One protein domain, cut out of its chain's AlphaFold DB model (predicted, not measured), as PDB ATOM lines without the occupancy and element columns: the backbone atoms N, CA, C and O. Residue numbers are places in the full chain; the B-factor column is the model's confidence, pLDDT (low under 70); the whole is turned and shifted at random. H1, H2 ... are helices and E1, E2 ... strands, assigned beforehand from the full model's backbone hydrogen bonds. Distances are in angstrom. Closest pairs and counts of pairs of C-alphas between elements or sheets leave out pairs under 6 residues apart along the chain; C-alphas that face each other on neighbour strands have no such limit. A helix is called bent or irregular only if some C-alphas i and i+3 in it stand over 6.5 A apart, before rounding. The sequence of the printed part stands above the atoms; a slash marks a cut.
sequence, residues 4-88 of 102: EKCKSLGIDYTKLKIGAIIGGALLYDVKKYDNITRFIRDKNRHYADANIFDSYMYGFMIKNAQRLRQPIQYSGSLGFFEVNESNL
ATOM      1  N   GLU A   4     150.499 187.416 200.516       90.44
ATOM      2  CA  GLU A   4     151.259 186.799 201.608       90.44
ATOM      3  C   GLU A   4     151.946 187.855 202.469       90.44
ATOM      4  O   GLU A   4     151.864 187.816 203.700       90.44
ATOM      5  N   LYS A   5     152.551 188.863 201.829       87.62
ATOM      6  CA  LYS A   5     153.194 189.957 202.552       87.62
ATOM      7  C   LYS A   5     152.182 190.779 203.341       87.62
ATOM      8  O   LYS A   5     152.436 191.057 204.512       87.62
ATOM      9  N   CYS A   6     151.026 191.099 202.752       90.19
ATOM     10  CA  CYS A   6     149.932 191.757 203.470       90.19
ATOM     11  C   CYS A   6     149.540 190.970 204.728       90.19
ATOM     12  O   CYS A   6     149.511 191.546 205.813       90.19
ATOM     13  N   LYS A   7     149.353 189.649 204.610       92.19
ATOM     14  CA  LYS A   7     149.052 188.774 205.752       92.19
ATOM     15  C   LYS A   7     150.145 188.832 206.825       92.19
ATOM     16  O   LYS A   7     149.822 189.017 207.994       92.19
ATOM     17  N   SER A   8     151.422 188.754 206.438       91.81
ATOM     18  CA  SER A   8     152.557 188.834 207.380       91.81
ATOM     19  C   SER A   8     152.653 190.174 208.122       91.81
ATOM     20  O   SER A   8     153.188 190.227 209.223       91.81
ATOM     21  N   LEU A   9     152.129 191.250 207.527       89.12
ATOM     22  CA  LEU A   9     152.115 192.597 208.101       89.12
ATOM     23  C   LEU A   9     150.795 192.926 208.821       89.12
ATOM     24  O   LEU A   9     150.602 194.067 209.234       89.12
ATOM     25  N   GLY A  10     149.863 191.973 208.942       91.44
ATOM     26  CA  GLY A  10     148.537 192.226 209.522       91.44
ATOM     27  C   GLY A  10     147.669 193.176 208.686       91.44
ATOM     28  O   GLY A  10     146.751 193.809 209.206       91.44
ATOM     29  N   ILE A  11     147.958 193.308 207.389       89.81
ATOM     30  CA  ILE A  11     147.229 194.168 206.457       89.81
ATOM     31  C   ILE A  11     146.130 193.351 205.779       89.81
ATOM     32  O   ILE A  11     146.400 192.412 205.029       89.81
ATOM     33  N   ASP A  12     144.879 193.759 205.981       90.88
ATOM     34  CA  ASP A  12     143.740 193.236 205.230       90.88
ATOM     35  C   ASP A  12     143.727 193.833 203.814       90.88
ATOM     36  O   ASP A  12     143.272 194.960 203.591       90.88
ATOM     37  N   TYR A  13     144.243 193.069 202.848       89.12
ATOM     38  CA  TYR A  13     144.352 193.507 201.456       89.12
ATOM     39  C   TYR A  13     142.988 193.766 200.790       89.12
ATOM     40  O   TYR A  13     142.936 194.474 199.787       89.12
ATOM     41  N   THR A  14     141.889 193.223 201.331       89.75
ATOM     42  CA  THR A  14     140.531 193.426 200.792       89.75
ATOM     43  C   THR A  14     139.943 194.784 201.180       89.75
ATOM     44  O   THR A  14     139.026 195.275 200.527       89.75
ATOM     45  N   LYS A  15     140.496 195.425 202.218       89.25
ATOM     46  CA  LYS A  15     140.039 196.719 202.749       89.25
ATOM     47  C   LYS A  15     140.955 197.883 202.380       89.25
ATOM     48  O   LYS A  15     140.826 198.971 202.950       89.25
ATOM     49  N   LEU A  16     141.891 197.674 201.453       88.31
ATOM     50  CA  LEU A  16     142.771 198.734 200.978       88.31
ATOM     51  C   LEU A  16     141.951 199.807 200.261       88.31
ATOM     52  O   LEU A  16     141.155 199.524 199.369       88.31
ATOM     53  N   LYS A  17     142.136 201.050 200.695       89.50
ATOM     54  CA  LYS A  17     141.485 202.219 200.108       89.50
ATOM     55  C   LYS A  17     142.417 202.804 199.053       89.50
ATOM     56  O   LYS A  17     143.596 203.005 199.329       89.50
ATOM     57  N   ILE A  18     141.877 203.054 197.867       90.69
ATOM     58  CA  ILE A  18     142.565 203.691 196.737       90.69
ATOM     59  C   ILE A  18     141.949 205.070 196.483       90.69
ATOM     60  O   ILE A  18     140.816 205.306 196.900       90.69
ATOM     61  N   GLY A  19     142.686 205.977 195.834       91.06
ATOM     62  CA  GLY A  19     142.192 207.330 195.531       91.06
ATOM     63  C   GLY A  19     141.882 208.177 196.773       91.06
ATOM     64  O   GLY A  19     140.981 209.012 196.754       91.06
ATOM     65  N   ALA A  20     142.576 207.917 197.884       92.12
ATOM     66  CA  ALA A  20     142.327 208.583 199.153       92.12
ATOM     67  C   ALA A  20     143.613 208.763 199.966       92.12
ATOM     68  O   ALA A  20     144.501 207.909 199.955       92.12
ATOM     69  N   ILE A  21     143.663 209.840 200.745       91.50
ATOM     70  CA  ILE A  21     144.664 210.062 201.786       91.50
ATOM     71  C   ILE A  21     144.258 209.228 203.005       91.50
ATOM     72  O   ILE A  21     143.152 209.362 203.529       91.50
ATOM     73  N   ILE A  22     145.151 208.349 203.458       92.19
ATOM     74  CA  ILE A  22     144.877 207.376 204.533       92.19
ATOM     75  C   ILE A  22     145.681 207.627 205.812       92.19
ATOM     76  O   ILE A  22     145.521 206.902 206.795       92.19
ATOM     77  N   GLY A  23     146.568 208.618 205.812       91.56
ATOM     78  CA  GLY A  23     147.536 208.825 206.881       91.56
ATOM     79  C   GLY A  23     148.519 209.942 206.570       91.56
ATOM     80  O   GLY A  23     148.455 210.566 205.514       91.56
ATOM     81  N   GLY A  24     149.439 210.147 207.502       91.00
ATOM     82  CA  GLY A  24     150.580 211.039 207.356       91.00
ATOM     83  C   GLY A  24     151.788 210.484 208.101       91.00
ATOM     84  O   GLY A  24     151.657 209.631 208.978       91.00
ATOM     85  N   ALA A  25     152.972 210.956 207.738       93.56
ATOM     86  CA  ALA A  25     154.215 210.677 208.440       93.56
ATOM     87  C   ALA A  25     155.134 211.891 208.298       93.56
ATOM     88  O   ALA A  25     155.003 212.665 207.351       93.56
ATOM     89  N   LEU A  26     156.079 212.038 209.222       94.31
ATOM     90  CA  LEU A  26     157.107 213.063 209.136       94.31
ATOM     91  C   LEU A  26     158.268 212.536 208.293       94.31
ATOM     92  O   LEU A  26     158.948 211.600 208.716       94.31
ATOM     93  N   LEU A  27     158.507 213.154 207.139       94.50
ATOM     94  CA  LEU A  27     159.740 212.988 206.371       94.50
ATOM     95  C   LEU A  27     160.852 213.794 207.050       94.50
ATOM     96  O   LEU A  27     160.679 214.992 207.257       94.50
ATOM     97  N   TYR A  28     161.958 213.153 207.432       95.19
ATOM     98  CA  TYR A  28     163.034 213.831 208.170       95.19
ATOM     99  C   TYR A  28     164.426 213.696 207.554       95.19
ATOM    100  O   TYR A  28     165.317 214.428 207.971       95.19
ATOM    101  N   ASP A  29     164.628 212.771 206.616       97.06
ATOM    102  CA  ASP A  29     165.906 212.610 205.919       97.06
ATOM    103  C   ASP A  29     165.714 211.851 204.593       97.06
ATOM    104  O   ASP A  29     164.680 211.208 204.361       97.06
ATOM    105  N   VAL A  30     166.726 211.902 203.729       96.00
ATOM    106  CA  VAL A  30     166.819 211.144 202.482       96.00
ATOM    107  C   VAL A  30     168.124 210.363 202.476       96.00
ATOM    108  O   VAL A  30     169.216 210.922 202.484       96.00
ATOM    109  N   LYS A  31     168.019 209.040 202.384       95.50
ATOM    110  CA  LYS A  31     169.177 208.158 202.294       95.50
ATOM    111  C   LYS A  31     169.445 207.768 200.847       95.50
ATOM    112  O   LYS A  31     168.587 207.160 200.212       95.50
ATOM    113  N   LYS A  32     170.656 208.027 200.353       96.69
ATOM    114  CA  LYS A  32     171.167 207.433 199.110       96.69
ATOM    115  C   LYS A  32     171.836 206.085 199.401       96.69
ATOM    116  O   LYS A  32     172.590 205.948 200.366       96.69
ATOM    117  N   TYR A  33     171.557 205.089 198.573       96.31
ATOM    118  CA  TYR A  33     172.194 203.779 198.594       96.31
ATOM    119  C   TYR A  33     173.199 203.692 197.449       96.31
ATOM    120  O   TYR A  33     172.819 203.650 196.285       96.31
ATOM    121  N   ASP A  34     174.486 203.633 197.781       94.06
ATOM    122  CA  ASP A  34     175.553 203.595 196.768       94.06
ATOM    123  C   ASP A  34     175.717 202.217 196.117       94.06
ATOM    124  O   ASP A  34     176.363 202.085 195.084       94.06
ATOM    125  N   ASN A  35     175.167 201.172 196.740       94.94
ATOM    126  CA  ASN A  35     175.218 199.809 196.232       94.94
ATOM    127  C   ASN A  35     174.062 198.951 196.765       94.94
ATOM    128  O   ASN A  35     173.450 199.245 197.801       94.94
ATOM    129  N   ILE A  36     173.832 197.841 196.065       95.31
ATOM    130  CA  ILE A  36     172.781 196.866 196.361       95.31
ATOM    131  C   ILE A  36     172.926 196.238 197.752       95.31
ATOM    132  O   ILE A  36     171.927 195.976 198.417       95.31
ATOM    133  N   THR A  37     174.149 196.052 198.256       95.81
ATOM    134  CA  THR A  37     174.382 195.483 199.591       95.81
ATOM    135  C   THR A  37     173.824 196.390 200.689       95.81
ATOM    136  O   THR A  37     173.152 195.912 201.605       95.81
ATOM    137  N   ARG A  38     174.040 197.711 200.592       95.12
ATOM    138  CA  ARG A  38     173.477 198.694 201.538       95.12
ATOM    139  C   ARG A  38     171.955 198.767 201.441       95.12
ATOM    140  O   ARG A  38     171.316 198.950 202.473       95.12
ATOM    141  N   PHE A  39     171.401 198.625 200.237       96.31
ATOM    142  CA  PHE A  39     169.958 198.569 200.003       96.31
ATOM    143  C   PHE A  39     169.340 197.327 200.660       96.31
ATOM    144  O   PHE A  39     168.479 197.447 201.524       96.31
ATOM    145  N   ILE A  40     169.861 196.130 200.362       95.50
ATOM    146  CA  ILE A  40     169.370 194.856 200.918       95.50
ATOM    147  C   ILE A  40     169.450 194.833 202.446       95.50
ATOM    148  O   ILE A  40     168.553 194.294 203.097       95.50
ATOM    149  N   ARG A  41     170.491 195.433 203.038       95.88
ATOM    150  CA  ARG A  41     170.632 195.508 204.500       95.88
ATOM    151  C   ARG A  41     169.439 196.190 205.174       95.88
ATOM    152  O   ARG A  41     169.101 195.841 206.302       95.88
ATOM    153  N   ASP A  42     168.781 197.108 204.474       95.62
ATOM    154  CA  ASP A  42     167.620 197.843 204.965       95.62
ATOM    155  C   ASP A  42     166.289 197.261 204.439       95.62
ATOM    156  O   ASP A  42     165.237 197.883 204.608       95.62
ATOM    157  N   LYS A  43     166.285 196.039 203.873       93.50
ATOM    158  CA  LYS A  43     165.081 195.374 203.333       93.50
ATOM    159  C   LYS A  43     163.934 195.298 204.341       93.50
ATOM    160  O   LYS A  43     162.770 195.388 203.961       93.50
ATOM    161  N   ASN A  44     164.230 195.159 205.630       92.31
ATOM    162  CA  ASN A  44     163.217 195.155 206.689       92.31
ATOM    163  C   ASN A  44     162.617 196.541 206.991       92.31
ATOM    164  O   ASN A  44     161.604 196.606 207.681       92.31
ATOM    165  N   ARG A  45     163.217 197.628 206.490       92.69
ATOM    166  CA  ARG A  45     162.730 199.007 206.634       92.69
ATOM    167  C   ARG A  45     161.851 199.433 205.462       92.69
ATOM    168  O   ARG A  45     160.798 200.014 205.688       92.69
ATOM    169  N   HIS A  46     162.272 199.154 204.225       92.50
ATOM    170  CA  HIS A  46     161.543 199.579 203.017       92.50
ATOM    171  C   HIS A  46     160.713 198.461 202.361       92.50
ATOM    172  O   HIS A  46     159.872 198.751 201.515       92.50
ATOM    173  N   TYR A  47     160.923 197.192 202.736       91.06
ATOM    174  CA  TYR A  47     160.194 196.014 202.234       91.06
ATOM    175  C   TYR A  47     160.227 195.803 200.712       91.06
ATOM    176  O   TYR A  47     159.409 195.050 200.185       91.06
ATOM    177  N   ALA A  48     161.176 196.427 200.017       90.56
ATOM    178  CA  ALA A  48     161.342 196.286 198.574       90.56
ATOM    179  C   ALA A  48     162.352 195.185 198.230       90.56
ATOM    180  O   ALA A  48     163.263 194.888 199.010       90.56
ATOM    181  N   ASP A  49     162.175 194.573 197.063       90.50
ATOM    182  CA  ASP A  49     163.037 193.499 196.582       90.50
ATOM    183  C   ASP A  49     164.306 194.027 195.908       90.50
ATOM    184  O   ASP A  49     164.370 195.154 195.432       90.50
ATOM    185  N   ALA A  50     165.358 193.211 195.895       92.12
ATOM    186  CA  ALA A  50     166.683 193.638 195.443       92.12
ATOM    187  C   ALA A  50     166.727 194.008 193.947       92.12
ATOM    188  O   ALA A  50     167.542 194.829 193.541       92.12
ATOM    189  N   ASN A  51     165.828 193.435 193.144       91.31
ATOM    190  CA  ASN A  51     165.746 193.650 191.699       91.31
ATOM    191  C   ASN A  51     165.291 195.061 191.296       91.31
ATOM    192  O   ASN A  51     165.383 195.396 190.122       91.31
ATOM    193  N   ILE A  52     164.792 195.881 192.229       90.69
ATOM    194  CA  ILE A  52     164.393 197.261 191.922       90.69
ATOM    195  C   ILE A  52     165.538 198.271 192.095       90.69
ATOM    196  O   ILE A  52     165.365 199.441 191.769       90.69
ATOM    197  N   PHE A  53     166.693 197.852 192.621       91.12
ATOM    198  CA  PHE A  53     167.769 198.764 193.016       91.12
ATOM    199  C   PHE A  53     168.263 199.665 191.871       91.12
ATOM    200  O   PHE A  53     168.449 200.862 192.093       91.12
ATOM    201  N   ASP A  54     168.385 199.129 190.654       87.75
ATOM    202  CA  ASP A  54     168.910 199.861 189.488       87.75
ATOM    203  C   ASP A  54     168.085 201.110 189.135       87.75
ATOM    204  O   ASP A  54     168.610 202.075 188.583       87.75
ATOM    205  N   SER A  55     166.802 201.123 189.511       87.31
ATOM    206  CA  SER A  55     165.889 202.245 189.278       87.31
ATOM    207  C   SER A  55     165.642 203.101 190.526       87.31
ATOM    208  O   SER A  55     165.095 204.196 190.415       87.31
ATOM    209  N   TYR A  56     166.009 202.624 191.723       84.06
ATOM    210  CA  TYR A  56     165.617 203.239 192.996       84.06
ATOM    211  C   TYR A  56     166.759 203.218 194.019       84.06
ATOM    212  O   TYR A  56     166.836 202.363 194.901       84.06
ATOM    213  N   MET A  57     167.621 204.232 193.934       92.00
ATOM    214  CA  MET A  57     168.785 204.390 194.816       92.00
ATOM    215  C   MET A  57     168.535 205.309 196.020       92.00
ATOM    216  O   MET A  57     169.423 205.474 196.851       92.00
ATOM    217  N   TYR A  58     167.354 205.919 196.133       93.88
ATOM    218  CA  TYR A  58     167.016 206.841 197.221       93.88
ATOM    219  C   TYR A  58     165.870 206.289 198.067       93.88
ATOM    220  O   TYR A  58     164.861 205.823 197.544       93.88
ATOM    221  N   GLY A  59     166.027 206.357 199.388       94.12
ATOM    222  CA  GLY A  59     165.007 206.008 200.368       94.12
ATOM    223  C   GLY A  59     164.630 207.211 201.222       94.12
ATOM    224  O   GLY A  59     165.491 207.851 201.822       94.12
ATOM    225  N   PHE A  60     163.333 207.487 201.322       95.06
ATOM    226  CA  PHE A  60     162.803 208.498 202.230       95.06
ATOM    227  C   PHE A  60     162.739 207.961 203.660       95.06
ATOM    228  O   PHE A  60     162.125 206.925 203.921       95.06
ATOM    229  N   MET A  61     163.361 208.672 204.599       96.25
ATOM    230  CA  MET A  61     163.328 208.315 206.012       96.25
ATOM    231  C   MET A  61     162.150 209.016 206.680       96.25
ATOM    232  O   MET A  61     162.123 210.240 206.819       96.25
ATOM    233  N   ILE A  62     161.167 208.217 207.095       95.75
ATOM    234  CA  ILE A  62     159.943 208.697 207.737       95.75
ATOM    235  C   ILE A  62     159.860 208.251 209.197       95.75
ATOM    236  O   ILE A  62     160.357 207.185 209.566       95.75
ATOM    237  N   LYS A  63     159.223 209.061 210.043       93.88
ATOM    238  CA  LYS A  63     158.904 208.729 211.439       93.88
ATOM    239  C   LYS A  63     157.496 209.188 211.800       93.88
ATOM    240  O   LYS A  63     156.883 209.960 211.067       93.88
ATOM    241  N   ASN A  64     156.988 208.711 212.936       94.31
ATOM    242  CA  ASN A  64     155.668 209.077 213.459       94.31
ATOM    243  C   ASN A  64     154.537 208.842 212.445       94.31
ATOM    244  O   ASN A  64     153.649 209.678 212.295       94.31
ATOM    245  N   ALA A  65     154.590 207.721 211.720       91.25
ATOM    246  CA  ALA A  65     153.530 207.355 210.792       91.25
ATOM    247  C   ALA A  65     152.214 207.155 211.556       91.25
ATOM    248  O   ALA A  65     152.144 206.374 212.505       91.25
ATOM    249  N   GLN A  66     151.173 207.864 211.133       89.56
ATOM    250  CA  GLN A  66     149.846 207.820 211.729       89.56
ATOM    251  C   GLN A  66     148.803 207.550 210.655       89.56
ATOM    252  O   GLN A  66     148.767 208.194 209.605       89.56
ATOM    253  N   ARG A  67     147.920 206.593 210.940       89.19
ATOM    254  CA  ARG A  67     146.778 206.278 210.087       89.19
ATOM    255  C   ARG A  67     145.588 207.149 210.476       89.19
ATOM    256  O   ARG A  67     145.264 207.268 211.656       89.19
ATOM    257  N   LEU A  68     144.907 207.712 209.485       87.44
ATOM    258  CA  LEU A  68     143.645 208.412 209.699       87.44
ATOM    259  C   LEU A  68     142.544 207.414 210.074       87.44
ATOM    260  O   LEU A  68     142.461 206.319 209.513       87.44
ATOM    261  N   ARG A  69     141.653 207.815 210.991       87.00
ATOM    262  CA  ARG A  69     140.449 207.029 211.323       87.00
ATOM    263  C   ARG A  69     139.503 206.921 210.128       87.00
ATOM    264  O   ARG A  69     138.907 205.871 209.912       87.00
ATOM    265  N   GLN A  70     139.384 208.000 209.361       86.38
ATOM    266  CA  GLN A  70     138.573 208.078 208.152       86.38
ATOM    267  C   GLN A  70     139.462 208.535 206.987       86.38
ATOM    268  O   GLN A  70     140.126 209.565 207.119       86.38
ATOM    269  N   PRO A  71     139.525 207.783 205.873       89.62
ATOM    270  CA  PRO A  71     140.217 208.221 204.666       89.62
ATOM    271  C   PRO A  71     139.592 209.492 204.090       89.62
ATOM    272  O   PRO A  71     138.370 209.630 204.086       89.62
ATOM    273  N   ILE A  72     140.419 210.369 203.530       89.88
ATOM    274  CA  ILE A  72     139.981 211.584 202.836       89.88
ATOM    275  C   ILE A  72     140.054 211.308 201.336       89.88
ATOM    276  O   ILE A  72     141.135 211.027 200.823       89.88
ATOM    277  N   GLN A  73     138.919 211.342 200.638       91.12
ATOM    278  CA  GLN A  73     138.894 211.154 199.182       91.12
ATOM    279  C   GLN A  73     139.692 212.273 198.510       91.12
ATOM    280  O   GLN A  73     139.433 213.449 198.760       91.12
ATOM    281  N   TYR A  74     140.684 211.906 197.701       90.62
ATOM    282  CA  TYR A  74     141.561 212.870 197.046       90.62
ATOM    283  C   TYR A  74     142.244 212.230 195.839       90.62
ATOM    284  O   TYR A  74     142.934 211.213 195.969       90.62
ATOM    285  N   SER A  75     142.076 212.837 194.668       90.94
ATOM    286  CA  SER A  75     142.756 212.394 193.452       90.94
ATOM    287  C   SER A  75     144.260 212.626 193.575       90.94
ATOM    288  O   SER A  75     144.703 213.721 193.915       90.94
ATOM    289  N   GLY A  76     145.055 211.592 193.295       88.94
ATOM    290  CA  GLY A  76     146.511 211.716 193.274       88.94
ATOM    291  C   GLY A  76     146.988 212.682 192.187       88.94
ATOM    292  O   GLY A  76     146.313 212.878 191.179       88.94
ATOM    293  N   SER A  77     148.165 213.267 192.391       91.75
ATOM    294  CA  SER A  77     148.885 214.069 191.396       91.75
ATOM    295  C   SER A  77     150.331 213.572 191.275       91.75
ATOM    296  O   SER A  77     150.806 212.822 192.129       91.75
ATOM    297  N   LEU A  78     151.015 213.931 190.188       91.50
ATOM    298  CA  LEU A  78     152.404 213.528 189.954       91.50
ATOM    299  C   LEU A  78     153.374 214.330 190.832       91.50
ATOM    300  O   LEU A  78     153.153 215.510 191.090       91.50
ATOM    301  N   GLY A  79     154.474 213.692 191.241       90.31
ATOM    302  CA  GLY A  79     155.480 214.304 192.113       90.31
ATOM    303  C   GLY A  79     154.984 214.537 193.546       90.31
ATOM    304  O   GLY A  79     153.978 213.970 193.974       90.31
ATOM    305  N   PHE A  80     155.710 215.363 194.302       89.88
ATOM    306  CA  PHE A  80     155.182 215.924 195.546       89.88
ATOM    307  C   PHE A  80     154.192 217.034 195.197       89.88
ATOM    308  O   PHE A  80     154.515 217.925 194.415       89.88
ATOM    309  N   PHE A  81     153.001 216.982 195.783       90.50
ATOM    310  CA  PHE A  81     151.949 217.964 195.559       90.50
ATOM    311  C   PHE A  81     151.326 218.386 196.882       90.50
ATOM    312  O   PHE A  81     151.287 217.627 197.854       90.50
ATOM    313  N   GLU A  82     150.820 219.609 196.904       89.94
ATOM    314  CA  GLU A  82     150.120 220.144 198.057       89.94
ATOM    315  C   GLU A  82     148.675 219.644 198.092       89.94
ATOM    316  O   GLU A  82     147.990 219.526 197.072       89.94
ATOM    317  N   VAL A  83     148.200 219.356 199.299       86.94
ATOM    318  CA  VAL A  83     146.798 219.037 199.554       86.94
ATOM    319  C   VAL A  83     146.153 220.274 200.151       86.94
ATOM    320  O   VAL A  83     146.595 220.768 201.185       86.94
ATOM    321  N   ASN A  84     145.088 220.765 199.521       81.00
ATOM    322  CA  ASN A  84     144.383 221.937 200.026       81.00
ATOM    323  C   ASN A  84     143.791 221.652 201.425       81.00
ATOM    324  O   ASN A  84     143.013 220.710 201.593       81.00
ATOM    325  N   GLU A  85     144.125 222.491 202.410       69.62
ATOM    326  CA  GLU A  85     143.706 222.365 203.817       69.62
ATOM    327  C   GLU A  85     142.185 222.291 204.011       69.62
ATOM    328  O   GLU A  85     141.702 221.665 204.957       69.62
ATOM    329  N   SER A  86     141.400 222.858 203.090       72.44
ATOM    330  CA  SER A  86     139.939 222.744 203.117       72.44
ATOM    331  C   SER A  86     139.444 221.300 202.972       72.44
ATOM    332  O   SER A  86     138.425 220.956 203.571       72.44
ATOM    333  N   ASN A  87     140.204 220.440 202.285       66.12
ATOM    334  CA  ASN A  87     139.939 219.002 202.175       66.12
ATOM    335  C   ASN A  87     140.403 218.216 203.413       66.12
ATOM    336  O   ASN A  87     139.991 217.079 203.617       66.12
ATOM    337  N   LEU A  88     141.239 218.816 204.267       65.69
ATOM    338  CA  LEU A  88     141.831 218.181 205.449       65.69
ATOM    339  C   LEU A  88     141.023 218.424 206.737       65.69
ATOM    340  O   LEU A  88     141.419 217.969 207.812       65.69
TER     341      LEU A  88
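This is residues 4 to 88 of the 102 residues of an uncharacterized protein of Nitrososphaeraceae archaeon (UniProt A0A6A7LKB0). A long ribbon of two antiparallel strands, E1 and E2, is strongly bent into a bow, with the short helices H2, H3 and H4 gathered at one end of it. From the other end two long tails lead away, one holding H1 and the other ending in H5, and residues 7 to 12 and 77 to 82 stick out. The printed part has 85 residues, with five named helices and two named strands in the order H1, E1, H2, H3, H4, E2, H5; the class is mixed, helices and strands. It is loose, with a radius of gyration of the C-alphas of 15.4 A and spans of 43 by 30 by 23 A.

The sheet pairs E1, residues 20 to 32, with E2, residues 58 to 73; they are antiparallel, with 171 degrees between their directions. The C-alphas of Ala 20 and Gln 73 face each other at 4.3 A, and those of Lys 32 and Tyr 58 at 4.6 A. Within hydrogen-bond range are N 21 and O 72 at 2.8 A and N 59 and O 31 at 2.8 A. E1 bends by 80 degrees at residue 28, and E2 bends by 111 degrees at residue 69. H2, residues 36 to 41, touches H4, residues 50 to 55, at a steep tilt of 50 degrees, opposite ways; their closest C-alphas, of Ile 40 and Ala 50, are 6.2 A apart. H3, residues 43 to 46, and H2 meet only through their link of 1 residue. H3 and H4 are only just apart, at 8.2 A. The closest C-alphas of H3 and E2, those of His 46 and Gly 59, are 7.8 A apart. H5, residues 85 to 88, has its closest C-alpha to E2 at Leu 88, 7.3 A from that of Ile 72. H1, residues 4 to 8, touches no helix and is apart from E2. In H1 and H2 every O i to N i+4 pair is within hydrogen-bond range; in H4 0 of 2 are, beside 2 of 3 O i to N i+3 pairs, and H3 and H5 are too short for an O i to N i+4 pair.

E1 is 28.9 A long from C-alpha 20 at (142.327, 208.583, 199.153) to C-alpha 32 at (171.167, 207.433, 199.110). E2 is 28.5 A long and ends with C-alpha 73 at (138.894, 211.154, 199.182). H4 is 10.6 A long and irregular, with C-alphas 51 and 54 7.3 A apart; H2 is 8.5 A, H1 6.3 A, H3 5.5 A and H5 4.9 A long. H1 begins with C-alpha 4 at (151.259, 186.799, 201.608).

The two C-alphas farthest apart, those of Thr 37 and Ser 86, are 44.1 A apart. The printed part has no cut. The links H1 to E1 and E2 to H5 are long, 11 residues each. The mean pLDDT of the printed part is 90.6; residues 85, 87 and 88 are under 70.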